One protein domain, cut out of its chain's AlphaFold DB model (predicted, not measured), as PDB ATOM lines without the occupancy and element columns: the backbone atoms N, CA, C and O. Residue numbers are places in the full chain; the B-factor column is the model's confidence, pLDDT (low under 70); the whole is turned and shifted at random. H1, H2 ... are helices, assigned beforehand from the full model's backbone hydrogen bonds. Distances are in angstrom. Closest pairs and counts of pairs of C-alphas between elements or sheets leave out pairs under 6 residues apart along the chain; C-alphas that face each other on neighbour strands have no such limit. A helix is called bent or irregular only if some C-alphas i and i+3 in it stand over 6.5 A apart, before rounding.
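What this domain is: This is residues 20 to 163 of the 366 residues of an uncharacterized protein of Photorhabdus kayaii (UniProt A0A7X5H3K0). Four helices, H3, H7, H6 and H5, stand side by side in alternating directions as a small bundle with a gap between H3 and H5; H2 crosses that gap, and H8 packs slantwise on H7 on the opposite side. H1 packs on the outside of H3, and a tail, residues 153 to 163, folds back from the end of H8. You have 144 printed residues with eight named helices, H1 to H8 in order, and no named strand: all helix, the packing part aligned, part crossed. The whole is compact, with a radius of gyration of the C-alphas of 14.8 A, and spans 43 by 42 by 27 A.

How they stand to each other: Start at H1, residues 20 to 31; it touches H3, residues 64 to 74, at a steep tilt of 50 degrees, closest at C-alphas 24 and 68, 5.2 A apart. H2, residues 39 to 56, is about perpendicular to H3 at 75 degrees and touches it with residues 45 to 52 alone, closest at C-alphas 48 and 74, 6.3 A apart. H4, residues 77 to 80, is close to H3 but not clearly touching, with C-alphas 73 and 79 closest at 6.3 A. Next comes H5, residues 82 to 91, touched by residues 55 to 56 of H2 alone, C-alphas 56 and 88 being closest at 5.8 A. H5 forms a helical hairpin with H6, residues 100 to 110, at a shallow tilt of 11 degrees; C-alphas 87 and 103 are closest at 4.6 A. H6 and H7, residues 115 to 128, form another at 13 degrees, with C-alphas 100 and 128 closest at 6.7 A. H7 also touches H3, opposite ways at a shallow tilt of 26 degrees, C-alphas 69 and 120 being closest at 5.8 A. H8, residues 133 to 152, makes a hairpin with H7 at 36 degrees, only just steep; C-alphas 118 and 142 are closest at 6.1 A. H3 and H5 are apart. Every O i to N i+4 pair is within hydrogen-bond range in H2, H3, H6, H7 and H8; H1 has 6 of 8, H5 4 of 6, and H4 is too short for one.

Where its parts are: Find C-alpha 20 at (193.827, 171.719, 175.613), where H1 begins. H2 runs 26.0 A, H7 20.1 A and H8 28.9 A, ending at C-alpha 152, (197.754, 193.643, 150.606). H5 is irregular: C-alphas 83 and 86 are 7.2 A apart.

The domain as a whole: The two C-alphas farthest apart, of Val 39 and Asn 133, are 43.1 A apart. The printed part has no cut and no long link between named helices. Its mean pLDDT is 71.6; look for values under 70 at residues 20 to 42 and 134 to 163, among others.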
ATOM      1  N   THR A  20     194.247 170.446 176.193       57.81
ATOM      2  CA  THR A  20     193.827 171.719 175.613       57.81
ATOM      3  C   THR A  20     194.810 172.863 175.842       57.81
ATOM      4  O   THR A  20     194.963 173.670 174.937       57.81
ATOM      5  N   LEU A  21     195.496 172.964 176.990       63.00
ATOM      6  CA  LEU A  21     196.302 174.160 177.291       63.00
ATOM      7  C   LEU A  21     197.509 174.324 176.346       63.00
ATOM      8  O   LEU A  21     197.631 175.393 175.756       63.00
ATOM      9  N   PRO A  22     198.363 173.307 176.112       63.44
ATOM     10  CA  PRO A  22     199.447 173.437 175.134       63.44
ATOM     11  C   PRO A  22     198.931 173.730 173.718       63.44
ATOM     12  O   PRO A  22     199.534 174.510 172.986       63.44
ATOM     13  N   VAL A  23     197.782 173.148 173.350       62.81
ATOM     14  CA  VAL A  23     197.139 173.377 172.048       62.81
ATOM     15  C   VAL A  23     196.667 174.825 171.932       62.81
ATOM     16  O   VAL A  23     197.004 175.490 170.958       62.81
ATOM     17  N   VAL A  24     195.976 175.357 172.937       64.75
ATOM     18  CA  VAL A  24     195.555 176.763 172.968       64.75
ATOM     19  C   VAL A  24     196.762 177.682 172.907       64.75
ATOM     20  O   VAL A  24     196.776 178.577 172.073       64.75
ATOM     21  N   MET A  25     197.804 177.426 173.701       65.06
ATOM     22  CA  MET A  25     199.013 178.254 173.714       65.06
ATOM     23  C   MET A  25     199.726 178.260 172.354       65.06
ATOM     24  O   MET A  25     200.182 179.313 171.929       65.06
ATOM     25  N   SER A  26     199.752 177.137 171.625       64.81
ATOM     26  CA  SER A  26     200.296 177.073 170.253       64.81
ATOM     27  C   SER A  26     199.450 177.773 169.184       64.81
ATOM     28  O   SER A  26     199.939 178.097 168.103       64.81
ATOM     29  N   TYR A  27     198.158 177.961 169.444       64.19
ATOM     30  CA  TYR A  27     197.282 178.744 168.580       64.19
ATOM     31  C   TYR A  27     197.378 180.233 168.932       64.19
ATOM     32  O   TYR A  27     197.431 181.073 168.043       64.19
ATOM     33  N   VAL A  28     197.455 180.543 170.226       64.06
ATOM     34  CA  VAL A  28     197.662 181.879 170.791       64.06
ATOM     35  C   VAL A  28     199.009 182.467 170.372       64.06
ATOM     36  O   VAL A  28     199.066 183.639 170.014       64.06
ATOM     37  N   SER A  29     200.071 181.659 170.325       61.94
ATOM     38  CA  SER A  29     201.397 182.087 169.860       61.94
ATOM     39  C   SER A  29     201.405 182.534 168.392       61.94
ATOM     40  O   SER A  29     202.328 183.198 167.943       61.94
ATOM     41  N   LYS A  30     200.373 182.195 167.608       59.78
ATOM     42  CA  LYS A  30     200.234 182.694 166.231       59.78
ATOM     43  C   LYS A  30     199.769 184.148 166.167       59.78
ATOM     44  O   LYS A  30     199.932 184.767 165.127       59.78
ATOM     45  N   PHE A  31     199.228 184.684 167.260       58.19
ATOM     46  CA  PHE A  31     198.774 186.073 167.389       58.19
ATOM     47  C   PHE A  31     199.760 186.901 168.223       58.19
ATOM     48  O   PHE A  31     199.369 187.775 168.996       58.19
ATOM     49  N   GLU A  32     201.051 186.573 168.126       52.44
ATOM     50  CA  GLU A  32     202.104 187.105 168.987       52.44
ATOM     51  C   GLU A  32     202.238 188.632 168.897       52.44
ATOM     52  O   GLU A  32     202.777 189.201 167.952       52.44
ATOM     53  N   GLY A  33     201.753 189.275 169.959       53.38
ATOM     54  CA  GLY A  33     201.992 190.674 170.307       53.38
ATOM     55  C   GLY A  33     201.581 191.040 171.740       53.38
ATOM     56  O   GLY A  33     201.931 192.124 172.205       53.38
ATOM     57  N   ARG A  34     200.830 190.182 172.461       52.22
ATOM     58  CA  ARG A  34     200.161 190.582 173.722       52.22
ATOM     59  C   ARG A  34     200.102 189.565 174.859       52.22
ATOM     60  O   ARG A  34     199.761 189.951 175.974       52.22
ATOM     61  N   ILE A  35     200.442 188.295 174.642       51.97
ATOM     62  CA  ILE A  35     200.303 187.267 175.686       51.97
ATOM     63  C   ILE A  35     201.683 186.955 176.273       51.97
ATOM     64  O   ILE A  35     202.343 185.987 175.912       51.97
ATOM     65  N   ASN A  36     202.132 187.821 177.188       48.38
ATOM     66  CA  ASN A  36     203.291 187.542 178.034       48.38
ATOM     67  C   ASN A  36     202.932 186.400 178.990       48.38
ATOM     68  O   ASN A  36     202.159 186.605 179.922       48.38
ATOM     69  N   SER A  37     203.489 185.212 178.759       52.19
ATOM     70  CA  SER A  37     203.220 184.008 179.547       52.19
ATOM     71  C   SER A  37     203.739 184.149 180.984       52.19
ATOM     72  O   SER A  37     204.899 183.896 181.299       52.19
ATOM     73  N   ASN A  38     202.855 184.555 181.894       59.06
ATOM     74  CA  ASN A  38     203.113 184.568 183.332       59.06
ATOM     75  C   ASN A  38     201.929 183.949 184.101       59.06
ATOM     76  O   ASN A  38     200.977 183.428 183.518       59.06
ATOM     77  N   VAL A  39     201.989 183.975 185.434       61.53
ATOM     78  CA  VAL A  39     200.944 183.420 186.315       61.53
ATOM     79  C   VAL A  39     199.553 184.022 186.032       61.53
ATOM     80  O   VAL A  39     198.551 183.327 186.205       61.53
ATOM     81  N   ASN A  40     199.473 185.263 185.541       65.44
ATOM     82  CA  ASN A  40     198.202 185.907 185.204       65.44
ATOM     83  C   ASN A  40     197.559 185.277 183.963       65.44
ATOM     84  O   ASN A  40     196.361 185.030 183.983       65.44
ATOM     85  N   THR A  41     198.342 184.901 182.947       64.69
ATOM     86  CA  THR A  41     197.832 184.216 181.743       64.69
ATOM     87  C   THR A  41     197.180 182.877 182.079       64.69
ATOM     88  O   THR A  41     196.137 182.522 181.533       64.69
ATOM     89  N   LEU A  42     197.789 182.126 183.002       64.75
ATOM     90  CA  LEU A  42     197.231 180.857 183.473       64.75
ATOM     91  C   LEU A  42     195.926 181.079 184.236       64.75
ATOM     92  O   LEU A  42     194.975 180.327 184.047       64.75
ATOM     93  N   ARG A  43     195.865 182.114 185.080       73.19
ATOM     94  CA  ARG A  43     194.647 182.475 185.807       73.19
ATOM     95  C   ARG A  43     193.519 182.875 184.855       73.19
ATOM     96  O   ARG A  43     192.429 182.327 184.972       73.19
ATOM     97  N   GLU A  44     193.799 183.747 183.892       73.75
ATOM     98  CA  GLU A  44     192.841 184.166 182.864       73.75
ATOM     99  C   GLU A  44     192.308 182.965 182.073       73.75
ATOM    100  O   GLU A  44     191.101 182.838 181.897       73.75
ATOM    101  N   PHE A  45     193.175 182.010 181.716       72.00
ATOM    102  CA  PHE A  45     192.752 180.770 181.060       72.00
ATOM    103  C   PHE A  45     191.732 179.970 181.886       72.00
ATOM    104  O   PHE A  45     190.759 179.431 181.350       72.00
ATOM    105  N   PHE A  46     191.970 179.838 183.195       75.50
ATOM    106  CA  PHE A  46     191.054 179.121 184.083       75.50
ATOM    107  C   PHE A  46     189.726 179.860 184.244       75.50
ATOM    108  O   PHE A  46     188.677 179.211 184.214       75.50
ATOM    109  N   ASP A  47     189.769 181.186 184.356       82.12
ATOM    110  CA  ASP A  47     188.581 182.032 184.447       82.12
ATOM    111  C   ASP A  47     187.745 181.944 183.155       82.12
ATOM    112  O   ASP A  47     186.529 181.752 183.215       82.12
ATOM    113  N   ASP A  48     188.387 181.957 181.984       84.12
ATOM    114  CA  ASP A  48     187.726 181.819 180.678       84.12
ATOM    115  C   ASP A  48     187.120 180.430 180.477       84.12
ATOM    116  O   ASP A  48     186.003 180.282 179.971       84.12
ATOM    117  N   ARG A  49     187.817 179.381 180.926       84.38
ATOM    118  CA  ARG A  49     187.266 178.025 180.937       84.38
ATOM    119  C   ARG A  49     186.032 177.939 181.829       84.38
ATOM    120  O   ARG A  49     185.046 177.318 181.439       84.38
ATOM    121  N   PHE A  50     186.089 178.518 183.024       84.38
ATOM    122  CA  PHE A  50     184.959 178.531 183.944       84.38
ATOM    123  C   PHE A  50     183.770 179.302 183.356       84.38
ATOM    124  O   PHE A  50     182.642 178.813 183.394       84.38
ATOM    125  N   PHE A  51     184.026 180.449 182.729       86.56
ATOM    126  CA  PHE A  51     183.022 181.216 181.997       86.56
ATOM    127  C   PHE A  51     182.351 180.392 180.887       86.56
ATOM    128  O   PHE A  51     181.123 180.361 180.799       86.56
ATOM    129  N   LEU A  52     183.130 179.680 180.067       88.00
ATOM    130  CA  LEU A  52     182.600 178.826 178.999       88.00
ATOM    131  C   LEU A  52     181.717 177.696 179.535       88.00
ATOM    132  O   LEU A  52     180.667 177.418 178.959       88.00
ATOM    133  N   GLU A  53     182.099 177.077 180.653       86.88
ATOM    134  CA  GLU A  53     181.258 176.078 181.325       86.88
ATOM    135  C   GLU A  53     179.930 176.681 181.789       86.88
ATOM    136  O   GLU A  53     178.894 176.049 181.621       86.88
ATOM    137  N   GLN A  54     179.913 177.917 182.296       86.31
ATOM    138  CA  GLN A  54     178.656 178.581 182.663       86.31
ATOM    139  C   GLN A  54     177.792 178.934 181.446       86.31
ATOM    140  O   GLN A  54     176.571 178.782 181.484       86.31
ATOM    141  N   LYS A  55     178.406 179.405 180.355       87.94
ATOM    142  CA  LYS A  55     177.681 179.801 179.140       87.94
ATOM    143  C   LYS A  55     177.145 178.609 178.349       87.94
ATOM    144  O   LYS A  55     176.090 178.741 177.736       87.94
ATOM    145  N   ILE A  56     177.840 177.471 178.357       85.69
ATOM    146  CA  ILE A  56     177.537 176.320 177.492       85.69
ATOM    147  C   ILE A  56     177.027 175.099 178.293       85.69
ATOM    148  O   ILE A  56     176.339 174.262 177.732       85.69
ATOM    149  N   ASN A  57     177.287 174.985 179.601       80.88
ATOM    150  CA  ASN A  57     176.918 173.846 180.474       80.88
ATOM    151  C   ASN A  57     177.237 172.442 179.904       80.88
ATOM    152  O   ASN A  57     176.621 171.441 180.261       80.88
ATOM    153  N   SER A  58     178.198 172.374 178.983       80.12
ATOM    154  CA  SER A  58     178.682 171.148 178.344       80.12
ATOM    155  C   SER A  58     180.074 171.348 177.734       80.12
ATOM    156  O   SER A  58     180.526 170.534 176.931       80.12
ATOM    157  N   PHE A  59     180.797 172.414 178.112       85.75
ATOM    158  CA  PHE A  59     182.057 172.787 177.462       85.75
ATOM    159  C   PHE A  59     183.090 171.653 177.527       85.75
ATOM    160  O   PHE A  59     183.715 171.328 176.520       85.75
ATOM    161  N   ARG A  60     183.202 170.978 178.678       83.69
ATOM    162  CA  ARG A  60     184.037 169.773 178.854       83.69
ATOM    163  C   ARG A  60     183.698 168.611 177.926       83.69
ATOM    164  O   ARG A  60     184.567 167.776 177.688       83.69
ATOM    165  N   LEU A  61     182.457 168.538 177.453       82.44
ATOM    166  CA  LEU A  61     181.993 167.498 176.544       82.44
ATOM    167  C   LEU A  61     182.335 167.844 175.090       82.44
ATOM    168  O   LEU A  61     182.468 166.947 174.271       82.44
ATOM    169  N   LEU A  62     182.547 169.114 174.739       81.94
ATOM    170  CA  LEU A  62     182.876 169.483 173.361       81.94
ATOM    171  C   LEU A  62     184.175 168.812 172.876       81.94
ATOM    172  O   LEU A  62     185.083 168.572 173.673       81.94
ATOM    173  N   PRO A  63     184.333 168.558 171.566       84.62
ATOM    174  CA  PRO A  63     185.599 168.093 171.012       84.62
ATOM    175  C   PRO A  63     186.769 169.008 171.400       84.62
ATOM    176  O   PRO A  63     186.644 170.232 171.365       84.62
ATOM    177  N   VAL A  64     187.939 168.430 171.694       80.75
ATOM    178  CA  VAL A  64     189.147 169.155 172.156       80.75
ATOM    179  C   VAL A  64     189.513 170.337 171.248       80.75
ATOM    180  O   VAL A  64     189.874 171.404 171.739       80.75
ATOM    181  N   LYS A  65     189.374 170.181 169.923       79.44
ATOM    182  CA  LYS A  65     189.609 171.272 168.962       79.44
ATOM    183  C   LYS A  65     188.622 172.429 169.142       79.44
ATOM    184  O   LYS A  65     189.035 173.578 169.114       79.44
ATOM    185  N   ILE A  66     187.343 172.138 169.375       84.38
ATOM    186  CA  ILE A  66     186.316 173.162 169.613       84.38
ATOM    187  C   ILE A  66     186.559 173.853 170.953       84.38
ATOM    188  O   ILE A  66     186.495 175.077 171.018       84.38
ATOM    189  N   GLN A  67     186.918 173.097 171.995       86.38
ATOM    190  CA  GLN A  67     187.293 173.673 173.287       86.38
ATOM    191  C   GLN A  67     188.426 174.696 173.139       86.38
ATOM    192  O   GLN A  67     188.316 175.807 173.652       86.38
ATOM    193  N   ALA A  68     189.477 174.341 172.392       80.56
ATOM    194  CA  ALA A  68     190.616 175.223 172.163       80.56
ATOM    195  C   ALA A  68     190.217 176.508 171.421       80.56
ATOM    196  O   ALA A  68     190.608 177.603 171.817       80.56
ATOM    197  N   VAL A  69     189.400 176.391 170.372       83.69
ATOM    198  CA  VAL A  69     188.986 177.550 169.571       83.69
ATOM    199  C   VAL A  69     188.061 178.490 170.347       83.69
ATOM    200  O   VAL A  69     188.223 179.705 170.279       83.69
ATOM    201  N   LEU A  70     187.124 177.947 171.130       87.44
ATOM    202  CA  LEU A  70     186.251 178.754 171.986       87.44
ATOM    203  C   LEU A  70     187.029 179.485 173.080       87.44
ATOM    204  O   LEU A  70     186.673 180.607 173.425       87.44
ATOM    205  N   GLN A  71     188.099 178.884 173.600       82.75
ATOM    206  CA  GLN A  71     188.980 179.559 174.550       82.75
ATOM    207  C   GLN A  71     189.681 180.755 173.897       82.75
ATOM    208  O   GLN A  71     189.627 181.842 174.455       82.75
ATOM    209  N   ILE A  72     190.222 180.607 172.681       78.00
ATOM    210  CA  ILE A  72     190.816 181.726 171.915       78.00
ATOM    211  C   ILE A  72     189.795 182.841 171.671       78.00
ATOM    212  O   ILE A  72     190.132 184.018 171.766       78.00
ATOM    213  N   PHE A  73     188.544 182.483 171.373       84.00
ATOM    214  CA  PHE A  73     187.479 183.468 171.218       84.00
ATOM    215  C   PHE A  73     187.240 184.262 172.512       84.00
ATOM    216  O   PHE A  73     187.203 185.489 172.470       84.00
ATOM    217  N   VAL A  74     187.128 183.576 173.656       79.88
ATOM    218  CA  VAL A  74     186.827 184.191 174.964       79.88
ATOM    219  C   VAL A  74     187.962 185.060 175.510       79.88
ATOM    220  O   VAL A  74     187.682 186.026 176.220       79.88
ATOM    221  N   TYR A  75     189.209 184.804 175.103       74.75
ATOM    222  CA  TYR A  75     190.332 185.706 175.380       74.75
ATOM    223  C   TYR A  75     190.119 187.123 174.819       74.75
ATOM    224  O   TYR A  75     190.682 188.095 175.328       74.75
ATOM    225  N   GLY A  76     189.278 187.281 173.794       68.00
ATOM    226  CA  GLY A  76     188.804 188.591 173.376       68.00
ATOM    227  C   GLY A  76     187.810 189.161 174.388       68.00
ATOM    228  O   GLY A  76     186.742 188.589 174.577       68.00
ATOM    229  N   ARG A  77     188.105 190.330 174.980       64.44
ATOM    230  CA  ARG A  77     187.182 191.030 175.906       64.44
ATOM    231  C   ARG A  77     185.751 191.137 175.361       64.44
ATOM    232  O   ARG A  77     184.803 190.992 176.129       64.44
ATOM    233  N   ASP A  78     185.606 191.306 174.049       70.19
ATOM    234  CA  ASP A  78     184.313 191.428 173.374       70.19
ATOM    235  C   ASP A  78     183.465 190.157 173.483       70.19
ATOM    236  O   ASP A  78     182.252 190.257 173.603       70.19
ATOM    237  N   ALA A  79     184.063 188.962 173.485       77.62
ATOM    238  CA  ALA A  79     183.341 187.683 173.509       77.62
ATOM    239  C   ALA A  79     182.468 187.488 174.760       77.62
ATOM    240  O   ALA A  79     181.561 186.656 174.772       77.62
ATOM    241  N   ARG A  80     182.724 188.271 175.814       82.56
ATOM    242  CA  ARG A  80     181.945 188.270 177.058       82.56
ATOM    243  C   ARG A  80     180.656 189.100 176.967       82.56
ATOM    244  O   ARG A  80     179.853 189.058 177.896       82.56
ATOM    245  N   ASP A  81     180.453 189.831 175.873       85.25
ATOM    246  CA  ASP A  81     179.259 190.634 175.617       85.25
ATOM    247  C   ASP A  81     178.013 189.754 175.387       85.25
ATOM    248  O   ASP A  81     178.051 188.710 174.729       85.25
ATOM    249  N   SER A  82     176.882 190.229 175.906       87.62
ATOM    250  CA  SER A  82     175.535 189.679 175.736       87.62
ATOM    251  C   SER A  82     175.137 189.400 174.281       87.62
ATOM    252  O   SER A  82     174.379 188.464 174.025       87.62
ATOM    253  N   LYS A  83     175.684 190.133 173.298       87.31
ATOM    254  CA  LYS A  83     175.405 189.872 171.873       87.31
ATOM    255  C   LYS A  83     175.784 188.454 171.419       87.31
ATOM    256  O   LYS A  83     175.209 187.947 170.459       87.31
ATOM    257  N   TYR A  84     176.686 187.774 172.133       90.31
ATOM    258  CA  TYR A  84     177.074 186.389 171.848       90.31
ATOM    259  C   TYR A  84     176.248 185.339 172.605       90.31
ATOM    260  O   TYR A  84     176.493 184.141 172.462       90.31
ATOM    261  N   ASP A  85     175.228 185.727 173.371       89.44
ATOM    262  CA  ASP A  85     174.407 184.767 174.116       89.44
ATOM    263  C   ASP A  85     173.704 183.765 173.193       89.44
ATOM    264  O   ASP A  85     173.636 182.576 173.507       89.44
ATOM    265  N   LYS A  86     173.242 184.201 172.013       90.31
ATOM    266  CA  LYS A  86     172.666 183.300 170.998       90.31
ATOM    267  C   LYS A  86     173.689 182.300 170.465       90.31
ATOM    268  O   LYS A  86     173.356 181.127 170.290       90.31
ATOM    269  N   PHE A  87     174.928 182.738 170.246       91.31
ATOM    270  CA  PHE A  87     176.026 181.859 169.858       91.31
ATOM    271  C   PHE A  87     176.241 180.757 170.903       91.31
ATOM    272  O   PHE A  87     176.187 179.575 170.562       91.31
ATOM    273  N   TYR A  88     176.383 181.129 172.178       90.19
ATOM    274  CA  TYR A  88     176.556 180.164 173.263       90.19
ATOM    275  C   TYR A  88     175.338 179.255 173.447       90.19
ATOM    276  O   TYR A  88     175.498 178.053 173.642       90.19
ATOM    277  N   ASN A  89     174.120 179.785 173.317       88.94
ATOM    278  CA  ASN A  89     172.889 178.998 173.412       88.94
ATOM    279  C   ASN A  89     172.813 177.900 172.346       88.94
ATOM    280  O   ASN A  89     172.421 176.780 172.664       88.94
ATOM    281  N   ASN A  90     173.237 178.180 171.110       88.69
ATOM    282  CA  ASN A  90     173.300 177.164 170.054       88.69
ATOM    283  C   ASN A  90     174.333 176.054 170.344       88.69
ATOM    284  O   ASN A  90     174.244 174.977 169.751       88.69
ATOM    285  N   LEU A  91     175.283 176.301 171.255       87.12
ATOM    286  CA  LEU A  91     176.313 175.352 171.684       87.12
ATOM    287  C   LEU A  91     175.951 174.540 172.940       87.12
ATOM    288  O   LEU A  91     176.657 173.581 173.230       87.12
ATOM    289  N   LYS A  92     174.871 174.872 173.667       84.38
ATOM    290  CA  LYS A  92     174.518 174.253 174.967       84.38
ATOM    291  C   LYS A  92     174.156 172.761 174.924       84.38
ATOM    292  O   LYS A  92     174.091 172.123 175.972       84.38
ATOM    293  N   GLY A  93     173.873 172.210 173.744       68.81
ATOM    294  CA  GLY A  93     173.443 170.817 173.590       68.81
ATOM    295  C   GLY A  93     174.502 169.789 174.010       68.81
ATOM    296  O   GLY A  93     175.683 170.107 174.178       68.81
ATOM    297  N   SER A  94     174.083 168.529 174.149       63.16
ATOM    298  CA  SER A  94     175.008 167.393 174.256       63.16
ATOM    299  C   SER A  94     175.744 167.159 172.921       63.16
ATOM    300  O   SER A  94     175.311 167.641 171.869       63.16
ATOM    301  N   ILE A  95     176.884 166.450 172.925       55.97
ATOM    302  CA  ILE A  95     177.642 166.145 171.694       55.97
ATOM    303  C   ILE A  95     176.716 165.402 170.712       55.97
ATOM    304  O   ILE A  95     176.379 164.247 170.943       55.97
ATOM    305  N   GLY A  96     176.313 166.065 169.622       55.81
ATOM    306  CA  GLY A  96     175.352 165.543 168.636       55.81
ATOM    307  C   GLY A  96     174.040 166.335 168.543       55.81
ATOM    308  O   GLY A  96     173.433 166.361 167.478       55.81
ATOM    309  N   GLU A  97     173.655 167.053 169.601       65.50
ATOM    310  CA  GLU A  97     172.500 167.974 169.629       65.50
ATOM    311  C   GLU A  97     172.903 169.441 169.404       65.50
ATOM    312  O   GLU A  97     172.060 170.308 169.175       65.50
ATOM    313  N   VAL A  98     174.206 169.732 169.466       75.69
ATOM    314  CA  VAL A  98     174.761 171.063 169.211       75.69
ATOM    315  C   VAL A  98     174.473 171.512 167.776       75.69
ATOM    316  O   VAL A  98     174.866 170.857 166.808       75.69
ATOM    317  N   ASN A  99     173.867 172.693 167.620       84.69
ATOM    318  CA  ASN A  99     173.651 173.293 166.307       84.69
ATOM    319  C   ASN A  99     174.843 174.171 165.912       84.69
ATOM    320  O   ASN A  99     174.768 175.402 165.901       84.69
ATOM    321  N   TYR A 100     175.955 173.518 165.571       83.38
ATOM    322  CA  TYR A 100     177.189 174.205 165.187       83.38
ATOM    323  C   TYR A 100     176.999 175.157 164.006       83.38
ATOM    324  O   TYR A 100     177.621 176.212 163.981       83.38
ATOM    325  N   ASN A 101     176.119 174.831 163.053       82.56
ATOM    326  CA  ASN A 101     175.881 175.710 161.910       82.56
ATOM    327  C   ASN A 101     175.251 177.046 162.342       82.56
ATOM    328  O   ASN A 101     175.745 178.104 161.957       82.56
ATOM    329  N   LYS A 102     174.223 177.013 163.205       86.00
ATOM    330  CA  LYS A 102     173.637 178.237 163.775       86.00
ATOM    331  C   LYS A 102     174.622 178.978 164.671       86.00
ATOM    332  O   LYS A 102     174.699 180.196 164.588       86.00
ATOM    333  N   ALA A 103     175.398 178.265 165.486       88.00
ATOM    334  CA  ALA A 103     176.416 178.884 166.329       88.00
ATOM    335  C   ALA A 103     177.452 179.650 165.486       88.00
ATOM    336  O   ALA A 103     177.681 180.831 165.715       88.00
ATOM    337  N   ILE A 104     178.026 179.013 164.463       85.88
ATOM    338  CA  ILE A 104     179.015 179.636 163.572       85.88
ATOM    339  C   ILE A 104     178.440 180.885 162.888       85.88
ATOM    340  O   ILE A 104     179.131 181.897 162.800       85.88
ATOM    341  N   LYS A 105     177.175 180.839 162.453       81.56
ATOM    342  CA  LYS A 105     176.478 181.994 161.876       81.56
ATOM    343  C   LYS A 105     176.288 183.129 162.890       81.56
ATOM    344  O   LYS A 105     176.659 184.259 162.607       81.56
ATOM    345  N   GLU A 106     175.754 182.837 164.076       87.12
ATOM    346  CA  GLU A 106     175.564 183.843 165.134       87.12
ATOM    347  C   GLU A 106     176.894 184.476 165.556       87.12
ATOM    348  O   GLU A 106     176.958 185.678 165.797       87.12
ATOM    349  N   LEU A 107     177.968 183.688 165.622       86.06
ATOM    350  CA  LEU A 107     179.301 184.205 165.902       86.06
ATOM    351  C   LEU A 107     179.762 185.163 164.801       86.06
ATOM    352  O   LEU A 107     180.127 186.296 165.102       86.06
ATOM    353  N   HIS A 108     179.695 184.719 163.543       80.75
ATOM    354  CA  HIS A 108     180.030 185.520 162.367       80.75
ATOM    355  C   HIS A 108     179.288 186.866 162.351       80.75
ATOM    356  O   HIS A 108     179.904 187.912 162.177       80.75
ATOM    357  N   ASP A 109     177.974 186.851 162.574       76.75
ATOM    358  CA  ASP A 109     177.125 188.037 162.424       76.75
ATOM    359  C   ASP A 109     177.387 189.110 163.501       76.75
ATOM    360  O   ASP A 109     177.054 190.283 163.297       76.75
ATOM    361  N   ASN A 110     177.987 188.722 164.635       79.69
ATOM    362  CA  ASN A 110     178.201 189.582 165.805       79.69
ATOM    363  C   ASN A 110     179.677 189.917 166.085       79.69
ATOM    364  O   ASN A 110     179.957 190.842 166.866       79.69
ATOM    365  N   MET A 111     180.616 189.179 165.484       76.88
ATOM    366  CA  MET A 111     182.046 189.362 165.721       76.88
ATOM    367  C   MET A 111     182.626 190.539 164.932       76.88
ATOM    368  O   MET A 111     182.337 190.683 163.744       76.88
ATOM    369  N   PRO A 112     183.487 191.374 165.549       70.00
ATOM    370  CA  PRO A 112     184.290 192.311 164.780       70.00
ATOM    371  C   PRO A 112     185.254 191.530 163.886       70.00
ATOM    372  O   PRO A 112     185.684 190.425 164.223       70.00
ATOM    373  N   LEU A 113     185.606 192.093 162.740       61.91
ATOM    374  CA  LEU A 113     186.250 191.351 161.660       61.91
ATOM    375  C   LEU A 113     187.776 191.196 161.806       61.91
ATOM    376  O   LEU A 113     188.467 191.346 160.815       61.91
ATOM    377  N   THR A 114     188.308 190.889 162.998       65.69
ATOM    378  CA  THR A 114     189.767 190.808 163.273       65.69
ATOM    379  C   THR A 114     190.433 189.548 162.713       65.69
ATOM    380  O   THR A 114     189.755 188.546 162.485       65.69
ATOM    381  N   GLU A 115     191.766 189.537 162.566       60.56
ATOM    382  CA  GLU A 115     192.522 188.336 162.156       60.56
ATOM    383  C   GLU A 115     192.231 187.152 163.079       60.56
ATOM    384  O   GLU A 115     191.894 186.053 162.634       60.56
ATOM    385  N   ARG A 116     192.284 187.416 164.392       73.25
ATOM    386  CA  ARG A 116     191.949 186.448 165.439       73.25
ATOM    387  C   ARG A 116     190.547 185.901 165.234       73.25
ATOM    388  O   ARG A 116     190.332 184.696 165.307       73.25
ATOM    389  N   ASN A 117     189.588 186.784 164.995       74.94
ATOM    390  CA  ASN A 117     188.189 186.424 164.853       74.94
ATOM    391  C   ASN A 117     187.975 185.588 163.574       74.94
ATOM    392  O   ASN A 117     187.371 184.517 163.642       74.94
ATOM    393  N   LEU A 118     188.545 185.987 162.435       70.25
ATOM    394  CA  LEU A 118     188.515 185.197 161.199       70.25
ATOM    395  C   LEU A 118     189.153 183.816 161.383       70.25
ATOM    396  O   LEU A 118     188.622 182.811 160.901       70.25
ATOM    397  N   PHE A 119     190.256 183.745 162.123       73.62
ATOM    398  CA  PHE A 119     190.901 182.486 162.466       73.62
ATOM    399  C   PHE A 119     190.026 181.599 163.358       73.62
ATOM    400  O   PHE A 119     189.833 180.428 163.037       73.62
ATOM    401  N   VAL A 120     189.455 182.149 164.435       79.88
ATOM    402  CA  VAL A 120     188.511 181.447 165.321       79.88
ATOM    403  C   VAL A 120     187.357 180.868 164.505       79.88
ATOM    404  O   VAL A 120     187.023 179.691 164.640       79.88
ATOM    405  N   LEU A 121     186.779 181.671 163.612       79.12
ATOM    406  CA  LEU A 121     185.676 181.247 162.761       79.12
ATOM    407  C   LEU A 121     186.091 180.096 161.833       79.12
ATOM    408  O   LEU A 121     185.400 179.080 161.754       79.12
ATOM    409  N   ASN A 122     187.248 180.212 161.178       74.38
ATOM    410  CA  ASN A 122     187.781 179.175 160.294       74.38
ATOM    411  C   ASN A 122     188.059 177.858 161.042       74.38
ATOM    412  O   ASN A 122     187.730 176.777 160.552       74.38
ATOM    413  N   GLU A 123     188.632 177.924 162.244       78.69
ATOM    414  CA  GLU A 123     188.941 176.733 163.036       78.69
ATOM    415  C   GLU A 123     187.679 176.067 163.610       78.69
ATOM    416  O   GLU A 123     187.595 174.836 163.594       78.69
ATOM    417  N   LEU A 124     186.653 176.833 164.010       83.06
ATOM    418  CA  LEU A 124     185.337 176.274 164.371       83.06
ATOM    419  C   LEU A 124     184.703 175.529 163.193       83.06
ATOM    420  O   LEU A 124     184.210 174.412 163.357       83.06
ATOM    421  N   ILE A 125     184.759 176.112 161.995       79.38
ATOM    422  CA  ILE A 125     184.243 175.489 160.771       79.38
ATOM    423  C   ILE A 125     184.983 174.178 160.471       79.38
ATOM    424  O   ILE A 125     184.346 173.159 160.192       79.38
ATOM    425  N   LYS A 126     186.320 174.178 160.544       78.50
ATOM    426  CA  LYS A 126     187.138 172.970 160.337       78.50
ATOM    427  C   LYS A 126     186.824 171.884 161.362       78.50
ATOM    428  O   LYS A 126     186.831 170.708 161.008       78.50
ATOM    429  N   ALA A 127     186.561 172.266 162.609       77.69
ATOM    430  CA  ALA A 127     186.269 171.327 163.683       77.69
ATOM    431  C   ALA A 127     184.864 170.706 163.586       77.69
ATOM    432  O   ALA A 127     184.686 169.575 164.031       77.69
ATOM    433  N   ASN A 128     183.890 171.406 162.992       74.44
ATOM    434  CA  ASN A 128     182.508 170.931 162.887       74.44
ATOM    435  C   ASN A 128     182.323 169.808 161.842       74.44
ATOM    436  O   ASN A 128     181.481 168.938 162.034       74.44
ATOM    437  N   GLY A 129     183.106 169.777 160.755       63.50
ATOM    438  CA  GLY A 129     183.113 168.695 159.747       63.50
ATOM    439  C   GLY A 129     181.843 168.559 158.885       63.50
ATOM    440  O   GLY A 129     181.950 168.373 157.675       63.50
ATOM    441  N   ASN A 130     180.650 168.715 159.471       67.50
ATOM    442  CA  ASN A 130     179.346 168.686 158.816       67.50
ATOM    443  C   ASN A 130     178.839 170.116 158.576       67.50
ATOM    444  O   ASN A 130     178.126 170.722 159.384       67.50
ATOM    445  N   ILE A 131     179.304 170.677 157.467       69.81
ATOM    446  CA  ILE A 131     179.077 172.064 157.077       69.81
ATOM    447  C   ILE A 131     177.876 172.112 156.136       69.81
ATOM    448  O   ILE A 131     177.905 171.508 155.064       69.81
ATOM    449  N   ASN A 132     176.831 172.845 156.520       74.19
ATOM    450  CA  ASN A 132     175.722 173.108 155.608       74.19
ATOM    451  C   ASN A 132     176.124 174.150 154.545       74.19
ATOM    452  O   ASN A 132     177.179 174.781 154.630       74.19
ATOM    453  N   ASN A 133     175.261 174.363 153.548       70.50
ATOM    454  CA  ASN A 133     175.547 175.313 152.472       70.50
ATOM    455  C   ASN A 133     175.890 176.710 153.006       70.50
ATOM    456  O   ASN A 133     176.835 177.315 152.529       70.50
ATOM    457  N   GLU A 134     175.176 177.200 154.015       65.00
ATOM    458  CA  GLU A 134     175.360 178.530 154.602       65.00
ATOM    459  C   GLU A 134     176.755 178.721 155.220       65.00
ATOM    460  O   GLU A 134     177.487 179.642 154.859       65.00
ATOM    461  N   VAL A 135     177.182 177.788 156.070       68.38
ATOM    462  CA  VAL A 135     178.508 177.810 156.700       68.38
ATOM    463  C   VAL A 135     179.622 177.499 155.696       68.38
ATOM    464  O   VAL A 135     180.739 178.009 155.811       68.38
ATOM    465  N   GLY A 136     179.322 176.729 154.647       67.75
ATOM    466  CA  GLY A 136     180.242 176.490 153.536       67.75
ATOM    467  C   GLY A 136     180.602 177.776 152.794       67.75
ATOM    468  O   GLY A 136     181.752 177.950 152.382       67.75
ATOM    469  N   LYS A 137     179.650 178.711 152.678       66.88
ATOM    470  CA  LYS A 137     179.867 180.043 152.092       66.88
ATOM    471  C   LYS A 137     180.799 180.878 152.972       66.88
ATOM    472  O   LYS A 137     181.790 181.405 152.471       66.88
ATOM    473  N   ILE A 138     180.552 180.895 154.286       68.25
ATOM    474  CA  ILE A 138     181.404 181.573 155.281       68.25
ATOM    475  C   ILE A 138     182.851 181.047 155.218       68.25
ATOM    476  O   ILE A 138     183.808 181.824 155.234       68.25
ATOM    477  N   LYS A 139     183.045 179.729 155.066       69.62
ATOM    478  CA  LYS A 139     184.380 179.115 154.928       69.62
ATOM    479  C   LYS A 139     185.163 179.633 153.716       69.62
ATOM    480  O   LYS A 139     186.357 179.917 153.812       69.62
ATOM    481  N   LYS A 140     184.508 179.725 152.555       67.75
ATOM    482  CA  LYS A 140     185.149 180.236 151.332       67.75
ATOM    483  C   LYS A 140     185.574 181.692 151.518       67.75
ATOM    484  O   LYS A 140     186.686 182.052 151.144       67.75
ATOM    485  N   LEU A 141     184.718 182.490 152.153       64.50
ATOM    486  CA  LEU A 141     184.976 183.904 152.394       64.50
ATOM    487  C   LEU A 141     186.135 184.133 153.376       64.50
ATOM    488  O   LEU A 141     187.047 184.894 153.077       64.50
ATOM    489  N   THR A 142     186.145 183.427 154.507       64.56
ATOM    490  CA  THR A 142     187.241 183.501 155.497       64.56
ATOM    491  C   THR A 142     188.596 183.117 154.903       64.56
ATOM    492  O   THR A 142     189.603 183.742 155.220       64.56
ATOM    493  N   THR A 143     188.626 182.140 153.991       66.88
ATOM    494  CA  THR A 143     189.854 181.757 153.275       66.88
ATOM    495  C   THR A 143     190.330 182.875 152.343       66.88
ATOM    496  O   THR A 143     191.498 183.247 152.381       66.88
ATOM    497  N   TYR A 144     189.420 183.465 151.561       63.56
ATOM    498  CA  TYR A 144     189.745 184.576 150.660       63.56
ATOM    499  C   TYR A 144     190.295 185.802 151.407       63.56
ATOM    500  O   TYR A 144     191.201 186.467 150.919       63.56
ATOM    501  N   LEU A 145     189.773 186.086 152.602       60.44
ATOM    502  CA  LEU A 145     190.233 187.195 153.441       60.44
ATOM    503  C   LEU A 145     191.637 186.968 153.995       60.44
ATOM    504  O   LEU A 145     192.443 187.892 153.979       60.44
ATOM    505  N   ALA A 146     191.941 185.746 154.434       63.00
ATOM    506  CA  ALA A 146     193.288 185.395 154.876       63.00
ATOM    507  C   ALA A 146     194.312 185.554 153.734       63.00
ATOM    508  O   ALA A 146     195.410 186.070 153.940       63.00
ATOM    509  N   ASP A 147     193.933 185.173 152.512       63.25
ATOM    510  CA  ASP A 147     194.766 185.382 151.324       63.25
ATOM    511  C   ASP A 147     194.881 186.869 150.949       63.25
ATOM    512  O   ASP A 147     195.931 187.317 150.478       63.25
ATOM    513  N   PHE A 148     193.814 187.645 151.157       60.28
ATOM    514  CA  PHE A 148     193.784 189.083 150.914       60.28
ATOM    515  C   PHE A 148     194.712 189.847 151.869       60.28
ATOM    516  O   PHE A 148     195.540 190.628 151.398       60.28
ATOM    517  N   ASP A 149     194.612 189.604 153.179       57.78
ATOM    518  CA  ASP A 149     195.469 190.229 154.196       57.78
ATOM    519  C   ASP A 149     196.951 189.976 153.884       57.78
ATOM    520  O   ASP A 149     197.738 190.912 153.720       57.78
ATOM    521  N   LYS A 150     197.291 188.715 153.595       63.62
ATOM    522  CA  LYS A 150     198.635 188.313 153.169       63.62
ATOM    523  C   LYS A 150     199.123 189.041 151.912       63.62
ATOM    524  O   LYS A 150     200.325 189.251 151.753       63.62
ATOM    525  N   LYS A 151     198.221 189.382 150.988       57.56
ATOM    526  CA  LYS A 151     198.559 190.001 149.699       57.56
ATOM    527  C   LYS A 151     198.677 191.524 149.771       57.56
ATOM    528  O   LYS A 151     199.475 192.086 149.024       57.56
ATOM    529  N   TYR A 152     197.881 192.182 150.609       53.50
ATOM    530  CA  TYR A 152     197.754 193.643 150.606       53.50
ATOM    531  C   TYR A 152     198.180 194.318 151.916       53.50
ATOM    532  O   TYR A 152     198.225 195.544 151.952       53.50
ATOM    533  N   GLY A 153     198.540 193.557 152.957       52.38
ATOM    534  CA  GLY A 153     199.206 194.072 154.158       52.38
ATOM    535  C   GLY A 153     198.367 195.029 155.008       52.38
ATOM    536  O   GLY A 153     198.927 195.830 155.755       52.38
ATOM    537  N   TYR A 154     197.036 194.976 154.899       51.91
ATOM    538  CA  TYR A 154     196.129 195.751 155.749       51.91
ATOM    539  C   TYR A 154     196.012 195.070 157.118       51.91
ATOM    540  O   TYR A 154     195.006 194.436 157.410       51.91
ATOM    541  N   GLY A 155     197.066 195.209 157.930       46.84
ATOM    542  CA  GLY A 155     197.251 194.504 159.198       46.84
ATOM    543  C   GLY A 155     195.992 194.442 160.061       46.84
ATOM    544  O   GLY A 155     195.576 195.428 160.666       46.84
ATOM    545  N   THR A 156     195.418 193.248 160.161       45.16
ATOM    546  CA  THR A 156     194.234 192.933 160.968       45.16
ATOM    547  C   THR A 156     194.561 192.642 162.442       45.16
ATOM    548  O   THR A 156     193.933 191.785 163.070       45.16
ATOM    549  N   GLY A 157     195.546 193.352 163.005       47.41
ATOM    550  CA  GLY A 157     195.987 193.171 164.391       47.41
ATOM    551  C   GLY A 157     194.855 193.363 165.409       47.41
ATOM    552  O   GLY A 157     193.879 194.062 165.149       47.41
ATOM    553  N   GLU A 158     194.987 192.766 166.600       46.16
ATOM    554  CA  GLU A 158     193.961 192.800 167.663       46.16
ATOM    555  C   GLU A 158     193.553 194.214 168.134       46.16
ATOM    556  O   GLU A 158     192.510 194.353 168.770       46.16
ATOM    557  N   ASP A 159     194.353 195.243 167.826       40.59
ATOM    558  CA  ASP A 159     194.087 196.662 168.126       40.59
ATOM    559  C   ASP A 159     193.495 197.466 166.982       40.59
ATOM    560  O   ASP A 159     193.116 198.621 167.186       40.59
ATOM    561  N   ALA A 160     193.415 196.895 165.783       43.44
ATOM    562  CA  ALA A 160     192.661 197.504 164.711       43.44
ATOM    563  C   ALA A 160     191.176 197.316 165.042       43.44
ATOM    564  O   ALA A 160     190.492 196.454 164.493       43.44
ATOM    565  N   SER A 161     190.659 198.119 165.975       43.28
ATOM    566  CA  SER A 161     189.245 198.459 165.958       43.28
ATOM    567  C   SER A 161     188.996 199.030 164.568       43.28
ATOM    568  O   SER A 161     189.464 200.129 164.267       43.28
ATOM    569  N   TYR A 162     188.380 198.230 163.697       50.00
ATOM    570  CA  TYR A 162     188.010 198.621 162.343       50.00
ATOM    571  C   TYR A 162     187.378 200.008 162.413       50.00
ATOM    572  O   TYR A 162     186.340 200.169 163.055       50.00
ATOM    573  N   SER A 163     188.075 201.012 161.868       47.41
ATOM    574  CA  SER A 163     187.672 202.414 161.977       47.41
ATOM    575  C   SER A 163     186.268 202.595 161.398       47.41
ATOM    576  O   SER A 163     185.819 201.797 160.570       47.41
TER     577      SER A 163